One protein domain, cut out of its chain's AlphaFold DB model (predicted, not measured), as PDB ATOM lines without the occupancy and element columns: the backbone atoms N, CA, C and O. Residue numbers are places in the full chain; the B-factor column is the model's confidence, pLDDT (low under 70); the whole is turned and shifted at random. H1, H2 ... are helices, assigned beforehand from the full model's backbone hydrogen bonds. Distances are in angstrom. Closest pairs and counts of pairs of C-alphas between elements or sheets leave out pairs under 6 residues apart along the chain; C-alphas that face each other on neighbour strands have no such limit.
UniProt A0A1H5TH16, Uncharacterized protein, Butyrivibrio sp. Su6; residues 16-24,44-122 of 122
ATOM      1  N   ASP A  16     -27.800-111.121  45.394       95.12
ATOM      2  CA  ASP A  16     -29.073-111.557  44.788       95.12
ATOM      3  C   ASP A  16     -30.031-112.190  45.800       95.12
ATOM      4  O   ASP A  16     -31.202-111.811  45.874       95.12
ATOM      5  N   LYS A  17     -29.514-113.051  46.677       94.19
ATOM      6  CA  LYS A  17     -30.327-113.713  47.707       94.19
ATOM      7  C   LYS A  17     -31.000-112.748  48.691       94.19
ATOM      8  O   LYS A  17     -32.085-113.044  49.186       94.19
ATOM      9  N   TYR A  18     -30.399-111.588  48.966       94.69
ATOM     10  CA  TYR A  18     -30.978-110.586  49.869       94.69
ATOM     11  C   TYR A  18     -32.066-109.769  49.159       94.69
ATOM     12  O   TYR A  18     -33.068-109.386  49.758       94.69
ATOM     13  N   LYS A  19     -31.942-109.567  47.840       92.31
ATOM     14  CA  LYS A  19     -32.987-108.921  47.028       92.31
ATOM     15  C   LYS A  19     -34.246-109.781  46.901       92.31
ATOM     16  O   LYS A  19     -35.339-109.236  46.743       92.31
ATOM     17  N   GLU A  20     -34.125-111.099  47.002       90.56
ATOM     18  CA  GLU A  20     -35.252-112.038  46.906       90.56
ATOM     19  C   GLU A  20     -35.937-112.302  48.255       90.56
ATOM     20  O   GLU A  20     -37.106-112.685  48.290       90.56
ATOM     21  N   ASN A  21     -35.257-112.030  49.371       90.38
ATOM     22  CA  ASN A  21     -35.726-112.369  50.708       90.38
ATOM     23  C   ASN A  21     -36.197-111.140  51.501       90.38
ATOM     24  O   ASN A  21     -35.409-110.255  51.825       90.38
ATOM     25  N   ASN A  22     -37.488-111.098  51.844       92.69
ATOM     26  CA  ASN A  22     -38.076-110.004  52.629       92.69
ATOM     27  C   ASN A  22     -37.837-110.129  54.141       92.69
ATOM     28  O   ASN A  22     -38.046-109.160  54.862       92.69
ATOM     29  N   ASN A  23     -37.452-111.310  54.629       94.50
ATOM     30  CA  ASN A  23     -37.201-111.535  56.044       94.50
ATOM     31  C   ASN A  23     -35.755-111.143  56.371       94.50
ATOM     32  O   ASN A  23     -34.832-111.936  56.167       94.50
ATOM     33  N   LEU A  24     -35.563-109.925  56.879       93.75
ATOM     34  CA  LEU A  24     -34.240-109.384  57.194       93.75
ATOM     35  C   LEU A  24     -33.517-110.185  58.282       93.75
ATOM     36  O   LEU A  24     -32.290-110.239  58.268       93.75
ATOM     37  N   GLU A  44     -24.680 -94.919  60.802       92.81
ATOM     38  CA  GLU A  44     -25.141 -93.916  59.822       92.81
ATOM     39  C   GLU A  44     -24.294 -92.620  59.828       92.81
ATOM     40  O   GLU A  44     -24.649 -91.624  59.192       92.81
ATOM     41  N   GLU A  45     -23.138 -92.608  60.510       95.38
ATOM     42  CA  GLU A  45     -22.276 -91.424  60.618       95.38
ATOM     43  C   GLU A  45     -21.775 -90.940  59.251       95.38
ATOM     44  O   GLU A  45     -21.904 -89.747  58.947       95.38
ATOM     45  N   SER A  46     -21.267 -91.844  58.401       96.06
ATOM     46  CA  SER A  46     -20.788 -91.479  57.059       96.06
ATOM     47  C   SER A  46     -21.910 -90.970  56.156       96.06
ATOM     48  O   SER A  46     -21.708 -90.013  55.403       96.06
ATOM     49  N   PHE A  47     -23.110 -91.549  56.260       97.06
ATOM     50  CA  PHE A  47     -24.286 -91.088  55.530       97.06
ATOM     51  C   PHE A  47     -24.660 -89.662  55.934       97.06
ATOM     52  O   PHE A  47     -24.770 -88.788  55.073       97.06
ATOM     53  N   HIS A  48     -24.794 -89.392  57.233       95.81
ATOM     54  CA  HIS A  48     -25.155 -88.063  57.719       95.81
ATOM     55  C   HIS A  48     -24.082 -87.012  57.424       95.81
ATOM     56  O   HIS A  48     -24.400 -85.846  57.176       95.81
ATOM     57  N   GLU A  49     -22.803 -87.385  57.461       96.94
ATOM     58  CA  GLU A  49     -21.726 -86.497  57.031       96.94
ATOM     59  C   GLU A  49     -21.834 -86.168  55.542       96.94
ATOM     60  O   GLU A  49     -21.768 -84.991  55.173       96.94
ATOM     61  N   TYR A  50     -22.053 -87.169  54.692       97.06
ATOM     62  CA  TYR A  50     -22.240 -86.954  53.263       97.06
ATOM     63  C   TYR A  50     -23.477 -86.091  52.977       97.06
ATOM     64  O   TYR A  50     -23.379 -85.099  52.254       97.06
ATOM     65  N   GLU A  51     -24.621 -86.401  53.589       96.38
ATOM     66  CA  GLU A  51     -25.882 -85.672  53.420       96.38
ATOM     67  C   GLU A  51     -25.714 -84.174  53.710       96.38
ATOM     68  O   GLU A  51     -26.120 -83.334  52.903       96.38
ATOM     69  N   ARG A  52     -25.025 -83.819  54.805       95.06
ATOM     70  CA  ARG A  52     -24.752 -82.418  55.172       95.06
ATOM     71  C   ARG A  52     -23.886 -81.675  54.153       95.06
ATOM     72  O   ARG A  52     -24.013 -80.457  54.028       95.06
ATOM     73  N   ASN A  53     -23.009 -82.382  53.444       95.94
ATOM     74  CA  ASN A  53     -21.981 -81.787  52.587       95.94
ATOM     75  C   ASN A  53     -22.274 -81.905  51.081       95.94
ATOM     76  O   ASN A  53     -21.684 -81.174  50.287       95.94
ATOM     77  N   CYS A  54     -23.192 -82.781  50.665       93.31
ATOM     78  CA  CYS A  54     -23.459 -83.074  49.253       93.31
ATOM     79  C   CYS A  54     -24.166 -81.937  48.490       93.31
ATOM     80  O   CYS A  54     -24.216 -81.947  47.261       93.31
ATOM     81  N   GLY A  55     -24.726 -80.950  49.199       93.44
ATOM     82  CA  GLY A  55     -25.379 -79.782  48.598       93.44
ATOM     83  C   GLY A  55     -26.723 -80.072  47.915       93.44
ATOM     84  O   GLY A  55     -27.271 -79.186  47.251       93.44
ATOM     85  N   LEU A  56     -27.275 -81.280  48.077       94.12
ATOM     86  CA  LEU A  56     -28.589 -81.646  47.556       94.12
ATOM     87  C   LEU A  56     -29.692 -80.898  48.315       94.12
ATOM     88  O   LEU A  56     -29.727 -80.863  49.542       94.12
ATOM     89  N   LYS A  57     -30.625 -80.295  47.573       92.50
ATOM     90  CA  LYS A  57     -31.784 -79.598  48.145       92.50
ATOM     91  C   LYS A  57     -33.005 -80.499  48.080       92.50
ATOM     92  O   LYS A  57     -33.657 -80.584  47.041       92.50
ATOM     93  N   LEU A  58     -33.311 -81.149  49.195       92.31
ATOM     94  CA  LEU A  58     -34.460 -82.039  49.322       92.31
ATOM     95  C   LEU A  58     -35.597 -81.345  50.063       92.31
ATOM     96  O   LEU A  58     -35.383 -80.538  50.964       92.31
ATOM     97  N   LYS A  59     -36.829 -81.652  49.656       94.00
ATOM     98  CA  LYS A  59     -38.015 -81.233  50.401       94.00
ATOM     99  C   LYS A  59     -38.073 -82.031  51.704       94.00
ATOM    100  O   LYS A  59     -37.900 -83.248  51.661       94.00
ATOM    101  N   GLU A  60     -38.370 -81.355  52.811       95.00
ATOM    102  CA  GLU A  60     -38.584 -82.000  54.109       95.00
ATOM    103  C   GLU A  60     -39.654 -83.105  53.991       95.00
ATOM    104  O   GLU A  60     -40.736 -82.848  53.439       95.00
ATOM    105  N   PRO A  61     -39.345 -84.345  54.413       96.25
ATOM    106  CA  PRO A  61     -40.276 -85.456  54.305       96.25
ATOM    107  C   PRO A  61     -41.428 -85.289  55.299       96.25
ATOM    108  O   PRO A  61     -41.237 -84.887  56.440       96.25
ATOM    109  N   THR A  62     -42.642 -85.628  54.871       96.88
ATOM    110  CA  THR A  62     -43.851 -85.559  55.716       96.88
ATOM    111  C   THR A  62     -44.293 -86.918  56.252       96.88
ATOM    112  O   THR A  62     -45.240 -87.009  57.029       96.88
ATOM    113  N   ASN A  63     -43.645 -87.990  55.797       94.75
ATOM    114  CA  ASN A  63     -43.905 -89.368  56.188       94.75
ATOM    115  C   ASN A  63     -42.678 -90.248  55.898       94.75
ATOM    116  O   ASN A  63     -41.809 -89.879  55.107       94.75
ATOM    117  N   GLU A  64     -42.662 -91.441  56.488       92.75
ATOM    118  CA  GLU A  64     -41.587 -92.440  56.382       92.75
ATOM    119  C   GLU A  64     -41.222 -92.797  54.929       92.75
ATOM    120  O   GLU A  64     -40.052 -92.944  54.576       92.75
ATOM    121  N   ARG A  65     -42.217 -92.898  54.038       93.44
ATOM    122  CA  ARG A  65     -41.969 -93.207  52.624       93.44
ATOM    123  C   ARG A  65     -41.188 -92.088  51.934       93.44
ATOM    124  O   ARG A  65     -40.326 -92.362  51.100       93.44
ATOM    125  N   GLU A  66     -41.505 -90.830  52.235       95.94
ATOM    126  CA  GLU A  66     -40.759 -89.683  51.711       95.94
ATOM    127  C   GLU A  66     -39.353 -89.597  52.302       95.94
ATOM    128  O   GLU A  66     -38.423 -89.286  51.562       95.94
ATOM    129  N   GLU A  67     -39.191 -89.922  53.585       95.62
ATOM    130  CA  GLU A  67     -37.886 -89.990  54.250       95.62
ATOM    131  C   GLU A  67     -36.973 -91.010  53.559       95.62
ATOM    132  O   GLU A  67     -35.894 -90.657  53.082       95.62
ATOM    133  N   LYS A  68     -37.447 -92.247  53.375       96.19
ATOM    134  CA  LYS A  68     -36.704 -93.309  52.676       96.19
ATOM    135  C   LYS A  68     -36.391 -92.954  51.232       96.19
ATOM    136  O   LYS A  68     -35.284 -93.198  50.762       96.19
ATOM    137  N   ARG A  69     -37.338 -92.335  50.518       96.44
ATOM    138  CA  ARG A  69     -37.098 -91.845  49.150       96.44
ATOM    139  C   ARG A  69     -35.983 -90.801  49.122       96.44
ATOM    140  O   ARG A  69     -35.135 -90.856  48.237       96.44
ATOM    141  N   ASN A  70     -36.000 -89.850  50.053       97.31
ATOM    142  CA  ASN A  70     -34.975 -88.817  50.142       97.31
ATOM    143  C   ASN A  70     -33.605 -89.438  50.450       97.31
ATOM    144  O   ASN A  70     -32.654 -89.145  49.731       97.31
ATOM    145  N   ARG A  71     -33.520 -90.357  51.424       97.75
ATOM    146  CA  ARG A  71     -32.284 -91.098  51.740       97.75
ATOM    147  C   ARG A  71     -31.746 -91.857  50.524       97.75
ATOM    148  O   ARG A  71     -30.580 -91.702  50.182       97.75
ATOM    149  N   LEU A  72     -32.596 -92.596  49.802       98.31
ATOM    150  CA  LEU A  72     -32.193 -93.295  48.571       98.31
ATOM    151  C   LEU A  72     -31.637 -92.340  47.511       98.31
ATOM    152  O   LEU A  72     -30.622 -92.641  46.895       98.31
ATOM    153  N   TYR A  73     -32.258 -91.175  47.329       98.00
ATOM    154  CA  TYR A  73     -31.764 -90.173  46.386       98.00
ATOM    155  C   TYR A  73     -30.390 -89.610  46.789       98.00
ATOM    156  O   TYR A  73     -29.545 -89.370  45.927       98.00
ATOM    157  N   VAL A  74     -30.130 -89.430  48.088       97.94
ATOM    158  CA  VAL A  74     -28.790 -89.076  48.585       97.94
ATOM    159  C   VAL A  74     -27.791 -90.193  48.258       97.94
ATOM    160  O   VAL A  74     -26.730 -89.919  47.698       97.94
ATOM    161  N   LEU A  75     -28.150 -91.454  48.514       98.12
ATOM    162  CA  LEU A  75     -27.302 -92.622  48.235       98.12
ATOM    163  C   LEU A  75     -26.971 -92.788  46.745       98.12
ATOM    164  O   LEU A  75     -25.846 -93.154  46.403       98.12
ATOM    165  N   GLU A  76     -27.898 -92.463  45.842       97.94
ATOM    166  CA  GLU A  76     -27.648 -92.455  44.390       97.94
ATOM    167  C   GLU A  76     -26.479 -91.530  44.001       97.94
ATOM    168  O   GLU A  76     -25.780 -91.802  43.021       97.94
ATOM    169  N   HIS A  77     -26.204 -90.483  44.784       97.19
ATOM    170  CA  HIS A  77     -25.115 -89.528  44.549       97.19
ATOM    171  C   HIS A  77     -23.863 -89.812  45.389       97.19
ATOM    172  O   HIS A  77     -22.785 -89.304  45.070       97.19
ATOM    173  N   ALA A  78     -23.985 -90.633  46.430       97.56
ATOM    174  CA  ALA A  78     -22.892 -90.982  47.323       97.56
ATOM    175  C   ALA A  78     -21.884 -91.946  46.674       97.56
ATOM    176  O   ALA A  78     -22.151 -92.567  45.635       97.56
ATOM    177  N   ASP A  79     -20.700 -92.051  47.274       97.25
ATOM    178  CA  ASP A  79     -19.725 -93.068  46.890       97.25
ATOM    179  C   ASP A  79     -20.098 -94.450  47.449       97.25
ATOM    180  O   ASP A  79     -21.012 -94.616  48.256       97.25
ATOM    181  N   ARG A  80     -19.369 -95.471  46.992       96.94
ATOM    182  CA  ARG A  80     -19.596 -96.862  47.385       96.94
ATOM    183  C   ARG A  80     -19.505 -97.075  48.899       96.94
ATOM    184  O   ARG A  80     -20.262 -97.885  49.425       96.94
ATOM    185  N   GLN A  81     -18.566 -96.408  49.570       97.56
ATOM    186  CA  GLN A  81     -18.320 -96.620  50.993       97.56
ATOM    187  C   GLN A  81     -19.512 -96.135  51.810       97.56
ATOM    188  O   GLN A  81     -20.024 -96.890  52.630       97.56
ATOM    189  N   VAL A  82     -20.000 -94.928  51.518       98.06
ATOM    190  CA  VAL A  82     -21.182 -94.358  52.177       98.06
ATOM    191  C   VAL A  82     -22.400 -95.258  51.971       98.06
ATOM    192  O   VAL A  82     -23.118 -95.548  52.923       98.06
ATOM    193  N   VAL A  83     -22.618 -95.756  50.747       98.44
ATOM    194  CA  VAL A  83     -23.772 -96.623  50.463       98.44
ATOM    195  C   VAL A  83     -23.695 -97.949  51.215       98.44
ATOM    196  O   VAL A  83     -24.699 -98.400  51.764       98.44
ATOM    197  N   GLY A  84     -22.525 -98.587  51.240       98.12
ATOM    198  CA  GLY A  84     -22.361 -99.863  51.928       98.12
ATOM    199  C   GLY A  84     -22.434 -99.737  53.451       98.12
ATOM    200  O   GLY A  84     -23.084-100.567  54.084       98.12
ATOM    201  N   ASN A  85     -21.847 -98.685  54.029       98.44
ATOM    202  CA  ASN A  85     -21.939 -98.417  55.465       98.44
ATOM    203  C   ASN A  85     -23.385 -98.139  55.892       98.44
ATOM    204  O   ASN A  85     -23.872 -98.757  56.836       98.44
ATOM    205  N   GLU A  86     -24.104 -97.289  55.155       98.19
ATOM    206  CA  GLU A  86     -25.519 -97.004  55.407       98.19
ATOM    207  C   GLU A  86     -26.366 -98.279  55.369       98.19
ATOM    208  O   GLU A  86     -27.128 -98.571  56.291       98.19
ATOM    209  N   LEU A  87     -26.214 -99.068  54.301       98.12
ATOM    210  CA  LEU A  87     -26.932-100.325  54.131       98.12
ATOM    211  C   LEU A  87     -26.679-101.268  55.319       98.12
ATOM    212  O   LEU A  87     -27.616-101.895  55.822       98.12
ATOM    213  N   PHE A  88     -25.427-101.368  55.766       98.00
ATOM    214  CA  PHE A  88     -25.043-102.266  56.848       98.00
ATOM    215  C   PHE A  88     -25.553-101.784  58.212       98.00
ATOM    216  O   PHE A  88     -26.189-102.551  58.944       98.00
ATOM    217  N   SER A  89     -25.326-100.509  58.529       97.31
ATOM    218  CA  SER A  89     -25.791 -99.852  59.751       97.31
ATOM    219  C   SER A  89     -27.312 -99.945  59.885       97.31
ATOM    220  O   SER A  89     -27.817-100.357  60.933       97.31
ATOM    221  N   TYR A  90     -28.050 -99.661  58.810       96.94
ATOM    222  CA  TYR A  90     -29.508 -99.660  58.852       96.94
ATOM    223  C   TYR A  90     -30.093-101.071  58.973       96.94
ATOM    224  O   TYR A  90     -30.978-101.300  59.799       96.94
ATOM    225  N   TRP A  91     -29.559-102.060  58.243       96.81
ATOM    226  CA  TRP A  91     -29.959-103.461  58.434       96.81
ATOM    227  C   TRP A  91     -29.741-103.917  59.884       96.81
ATOM    228  O   TRP A  91     -30.609-104.573  60.472       96.81
ATOM    229  N   ARG A  92     -28.610-103.537  60.496       95.25
ATOM    230  CA  ARG A  92     -28.304-103.882  61.891       95.25
ATOM    231  C   ARG A  92     -29.303-103.250  62.851       95.25
ATOM    232  O   ARG A  92     -29.800-103.938  63.743       95.25
ATOM    233  N   TYR A  93     -29.596-101.964  62.669       94.62
ATOM    234  CA  TYR A  93     -30.582-101.255  63.475       94.62
ATOM    235  C   TYR A  93     -31.942-101.964  63.430       94.62
ATOM    236  O   TYR A  93     -32.509-102.282  64.476       94.62
ATOM    237  N   LEU A  94     -32.425-102.295  62.231       94.94
ATOM    238  CA  LEU A  94     -33.733-102.919  62.033       94.94
ATOM    239  C   LEU A  94     -33.847-104.309  62.669       94.94
ATOM    240  O   LEU A  94     -34.864-104.612  63.285       94.94
ATOM    241  N   THR A  95     -32.809-105.136  62.546       93.31
ATOM    242  CA  THR A  95     -32.827-106.533  63.017       93.31
ATOM    243  C   THR A  95     -32.500-106.691  64.504       93.31
ATOM    244  O   THR A  95     -32.838-107.708  65.100       93.31
ATOM    245  N   HIS A  96     -31.828-105.716  65.129       90.44
ATOM    246  CA  HIS A  96     -31.332-105.871  66.505       90.44
ATOM    247  C   HIS A  96     -31.788-104.795  67.489       90.44
ATOM    248  O   HIS A  96     -31.795-105.056  68.694       90.44
ATOM    249  N   TRP A  97     -32.143-103.597  67.023       88.00
ATOM    250  CA  TRP A  97     -32.434-102.453  67.895       88.00
ATOM    251  C   TRP A  97     -33.823-101.849  67.687       88.00
ATOM    252  O   TRP A  97     -34.320-101.164  68.583       88.00
ATOM    253  N   SER A  98     -34.490-102.141  66.569       86.44
ATOM    254  CA  SER A  98     -35.875-101.729  66.368       86.44
ATOM    255  C   SER A  98     -36.820-102.517  67.280       86.44
ATOM    256  O   SER A  98     -37.119-103.687  67.046       86.44
ATOM    257  N   MET A  99     -37.345-101.861  68.319       77.38
ATOM    258  CA  MET A  99     -38.299-102.476  69.255       77.38
ATOM    259  C   MET A  99     -39.642-102.853  68.603       77.38
ATOM    260  O   MET A  99     -40.391-103.645  69.170       77.38
ATOM    261  N   GLY A 100     -39.962-102.278  67.439       81.50
ATOM    262  CA  GLY A 100     -41.197-102.536  66.688       81.50
ATOM    263  C   GLY A 100     -41.030-103.487  65.500       81.50
ATOM    264  O   GLY A 100     -41.997-103.691  64.769       81.50
ATOM    265  N   GLY A 101     -39.831-104.041  65.291       87.94
ATOM    266  CA  GLY A 101     -39.479-104.736  64.052       87.94
ATOM    267  C   GLY A 101     -39.306-103.769  62.875       87.94
ATOM    268  O   GLY A 101     -39.072-102.576  63.067       87.94
ATOM    269  N   TYR A 102     -39.410-104.284  61.654       92.62
ATOM    270  CA  TYR A 102     -39.262-103.514  60.419       92.62
ATOM    271  C   TYR A 102     -40.523-103.597  59.553       92.62
ATOM    272  O   TYR A 102     -41.274-104.572  59.598       92.62
ATOM    273  N   THR A 103     -40.767-102.549  58.774       93.44
ATOM    274  CA  THR A 103     -41.901-102.413  57.858       93.44
ATOM    275  C   THR A 103     -41.545-102.882  56.448       93.44
ATOM    276  O   THR A 103     -40.378-103.022  56.083       93.44
ATOM    277  N   ASP A 104     -42.551-103.038  55.584       93.12
ATOM    278  CA  ASP A 104     -42.315-103.298  54.156       93.12
ATOM    279  C   ASP A 104     -41.508-102.175  53.479       93.12
ATOM    280  O   ASP A 104     -40.771-102.423  52.522       93.12
ATOM    281  N   TYR A 105     -41.601-100.937  53.981       94.38
ATOM    282  CA  TYR A 105     -40.789 -99.833  53.474       94.38
ATOM    283  C   TYR A 105     -39.314 -99.994  53.847       94.38
ATOM    284  O   TYR A 105     -38.457 -99.555  53.087       94.38
ATOM    285  N   ASP A 106     -39.000-100.574  55.010       95.88
ATOM    286  CA  ASP A 106     -37.612-100.842  55.424       95.88
ATOM    287  C   ASP A 106     -36.972-101.873  54.499       95.88
ATOM    288  O   ASP A 106     -35.867-101.680  53.991       95.88
ATOM    289  N   VAL A 107     -37.722-102.936  54.210       95.88
ATOM    290  CA  VAL A 107     -37.301-103.978  53.275       95.88
ATOM    291  C   VAL A 107     -37.097-103.398  51.871       95.88
ATOM    292  O   VAL A 107     -36.063-103.649  51.251       95.88
ATOM    293  N   ASP A 108     -38.040-102.596  51.362       96.50
ATOM    294  CA  ASP A 108     -37.900-101.928  50.055       96.50
ATOM    295  C   ASP A 108     -36.690-100.984  50.023       96.50
ATOM    296  O   ASP A 108     -35.944-100.976  49.041       96.50
ATOM    297  N   PHE A 109     -36.445-100.238  51.105       97.75
ATOM    298  CA  PHE A 109     -35.276 -99.369  51.229       97.75
ATOM    299  C   PHE A 109     -33.968-100.158  51.102       97.75
ATOM    300  O   PHE A 109     -33.163 -99.841  50.226       97.75
ATOM    301  N   LEU A 110     -33.776-101.218  51.896       97.88
ATOM    302  CA  LEU A 110     -32.544-102.018  51.863       97.88
ATOM    303  C   LEU A 110     -32.310-102.642  50.482       97.88
ATOM    304  O   LEU A 110     -31.196-102.610  49.963       97.88
ATOM    305  N   LYS A 111     -33.361-103.146  49.826       97.38
ATOM    306  CA  LYS A 111     -33.246-103.714  48.473       97.38
ATOM    307  C   LYS A 111     -32.834-102.681  47.429       97.38
ATOM    308  O   LYS A 111     -32.051-102.987  46.528       97.38
ATOM    309  N   ARG A 112     -33.346-101.454  47.529       98.00
ATOM    310  CA  ARG A 112     -32.949-100.358  46.635       98.00
ATOM    311  C   ARG A 112     -31.538 -99.870  46.936       98.00
ATOM    312  O   ARG A 112     -30.796 -99.628  45.991       98.00
ATOM    313  N   ALA A 113     -31.145 -99.802  48.204       98.19
ATOM    314  CA  ALA A 113     -29.775 -99.492  48.604       98.19
ATOM    315  C   ALA A 113     -28.779-100.542  48.081       98.19
ATOM    316  O   ALA A 113     -27.749-100.165  47.529       98.19
ATOM    317  N   ILE A 114     -29.120-101.840  48.123       98.00
ATOM    318  CA  ILE A 114     -28.333-102.905  47.472       98.00
ATOM    319  C   ILE A 114     -28.172-102.623  45.976       98.00
ATOM    320  O   ILE A 114     -27.063-102.693  45.454       98.00
ATOM    321  N   LYS A 115     -29.258-102.283  45.274       97.44
ATOM    322  CA  LYS A 115     -29.185-101.987  43.838       97.44
ATOM    323  C   LYS A 115     -28.264-100.797  43.547       97.44
ATOM    324  O   LYS A 115     -27.458-100.873  42.624       97.44
ATOM    325  N   ILE A 116     -28.363 -99.726  44.337       98.19
ATOM    326  CA  ILE A 116     -27.464 -98.569  44.231       98.19
ATOM    327  C   ILE A 116     -26.020 -99.026  44.449       98.19
ATOM    328  O   ILE A 116     -25.154 -98.705  43.642       98.19
ATOM    329  N   LEU A 117     -25.760 -99.820  45.490       97.81
ATOM    330  CA  LEU A 117     -24.426-100.327  45.800       97.81
ATOM    331  C   LEU A 117     -23.831-101.129  44.634       97.81
ATOM    332  O   LEU A 117     -22.699-100.874  44.232       97.81
ATOM    333  N   GLU A 118     -24.602-102.047  44.048       96.69
ATOM    334  CA  GLU A 118     -24.200-102.828  42.869       96.69
ATOM    335  C   GLU A 118     -23.863-101.938  41.662       96.69
ATOM    336  O   GLU A 118     -22.952-102.247  40.896       96.69
ATOM    337  N   GLU A 119     -24.566-100.818  41.480       96.12
ATOM    338  CA  GLU A 119     -24.266 -99.844  40.425       96.12
ATOM    339  C   GLU A 119     -22.959 -99.079  40.683       96.12
ATOM    340  O   GLU A 119     -22.282 -98.732  39.718       96.12
ATOM    341  N   LYS A 120     -22.553 -98.879  41.946       94.19
ATOM    342  CA  LYS A 120     -21.265 -98.251  42.315       94.19
ATOM    343  C   LYS A 120     -20.051 -99.170  42.138       94.19
ATOM    344  O   LYS A 120     -18.922 -98.693  42.230       94.19
ATOM    345  N   TYR A 121     -20.262-100.468  41.925       87.25
ATOM    346  CA  TYR A 121     -19.195-101.429  41.627       87.25
ATOM    347  C   TYR A 121     -18.883-101.568  40.126       87.25
ATOM    348  O   TYR A 121     -17.912-102.244  39.784       87.25
ATOM    349  N   LYS A 122     -19.700-100.976  39.248       77.75
ATOM    350  CA  LYS A 122     -19.500-100.981  37.790       77.75
ATOM    351  C   LYS A 122     -18.514 -99.903  37.358       77.75
ATOM    352  O   LYS A 122     -17.765-100.182  36.398       77.75
TER     353      LYS A 122
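This is residues 16 to 24 and 44 to 122 of the 122 residues of an uncharacterized protein of Butyrivibrio sp. Su6 (UniProt A0A1H5TH16). Three long helices, H3, H4 and H5, make an up-and-down bundle, each running against the one before it in the chain, with H5 touching both of the others. The short H2 packs steeply on the first part of H4, and the small H1 sits on H5. The printed part has 88 residues with five named helices, H1 to H5 in order, and no named strand: all helix. It is compact, with a radius of gyration of the C-alphas of 12.7 A and spans of 34 by 34 by 19 A.

H5, residues 104 to 120, is the hub, touching three helices. It touches H4, residues 80 to 96, at a shallow tilt of 24 degrees, opposite ways, a helical hairpin; their closest C-alphas, of Arg 80 and Lys 120, are 5.5 A apart. H5 touches H3, residues 64 to 77, at a shallow tilt of 5 degrees, the same way, closest at C-alphas 76 and 116, 6.1 A. H3 and H4 are close but not clearly touching, closest at C-alphas 75 and 83, 5.8 A. H2, residues 45 to 53, touches residues 82 to 86 of H4 at a steep tilt of 51 degrees, closest at C-alphas 47 and 82, 5.6 A. H1, residues 16 to 20, only just touches H5, with 3 pairs of C-alphas within 8 A, closest at C-alphas 19 and 111, 5.4 A. H2 and H5 are apart. Every O i to N i+4 pair is within hydrogen-bond range in H1, H2, H4 and H5; in H3, 9 of 10 are.

H4 spans 24.2 A, H5 24.7 A, H3 20.5 A, H2 12.5 A and H1 6.5 A from first to last C-alpha. H1 begins at C-alpha 16 (-29.073, -111.557, 44.788), and H5 ends at C-alpha 120 (-21.265, -98.251, 42.315).

The C-alphas farthest apart, of Met 99 and Lys 122, are 36.7 A apart. Residues 25 to 43 are not printed, and C-alphas 24 and 44 are 18.1 A apart across the cut. The link from H3 to H4 is tight; those from H2 to H3 and H4 to H5 are short. No printed residue is under 70 in pLDDT.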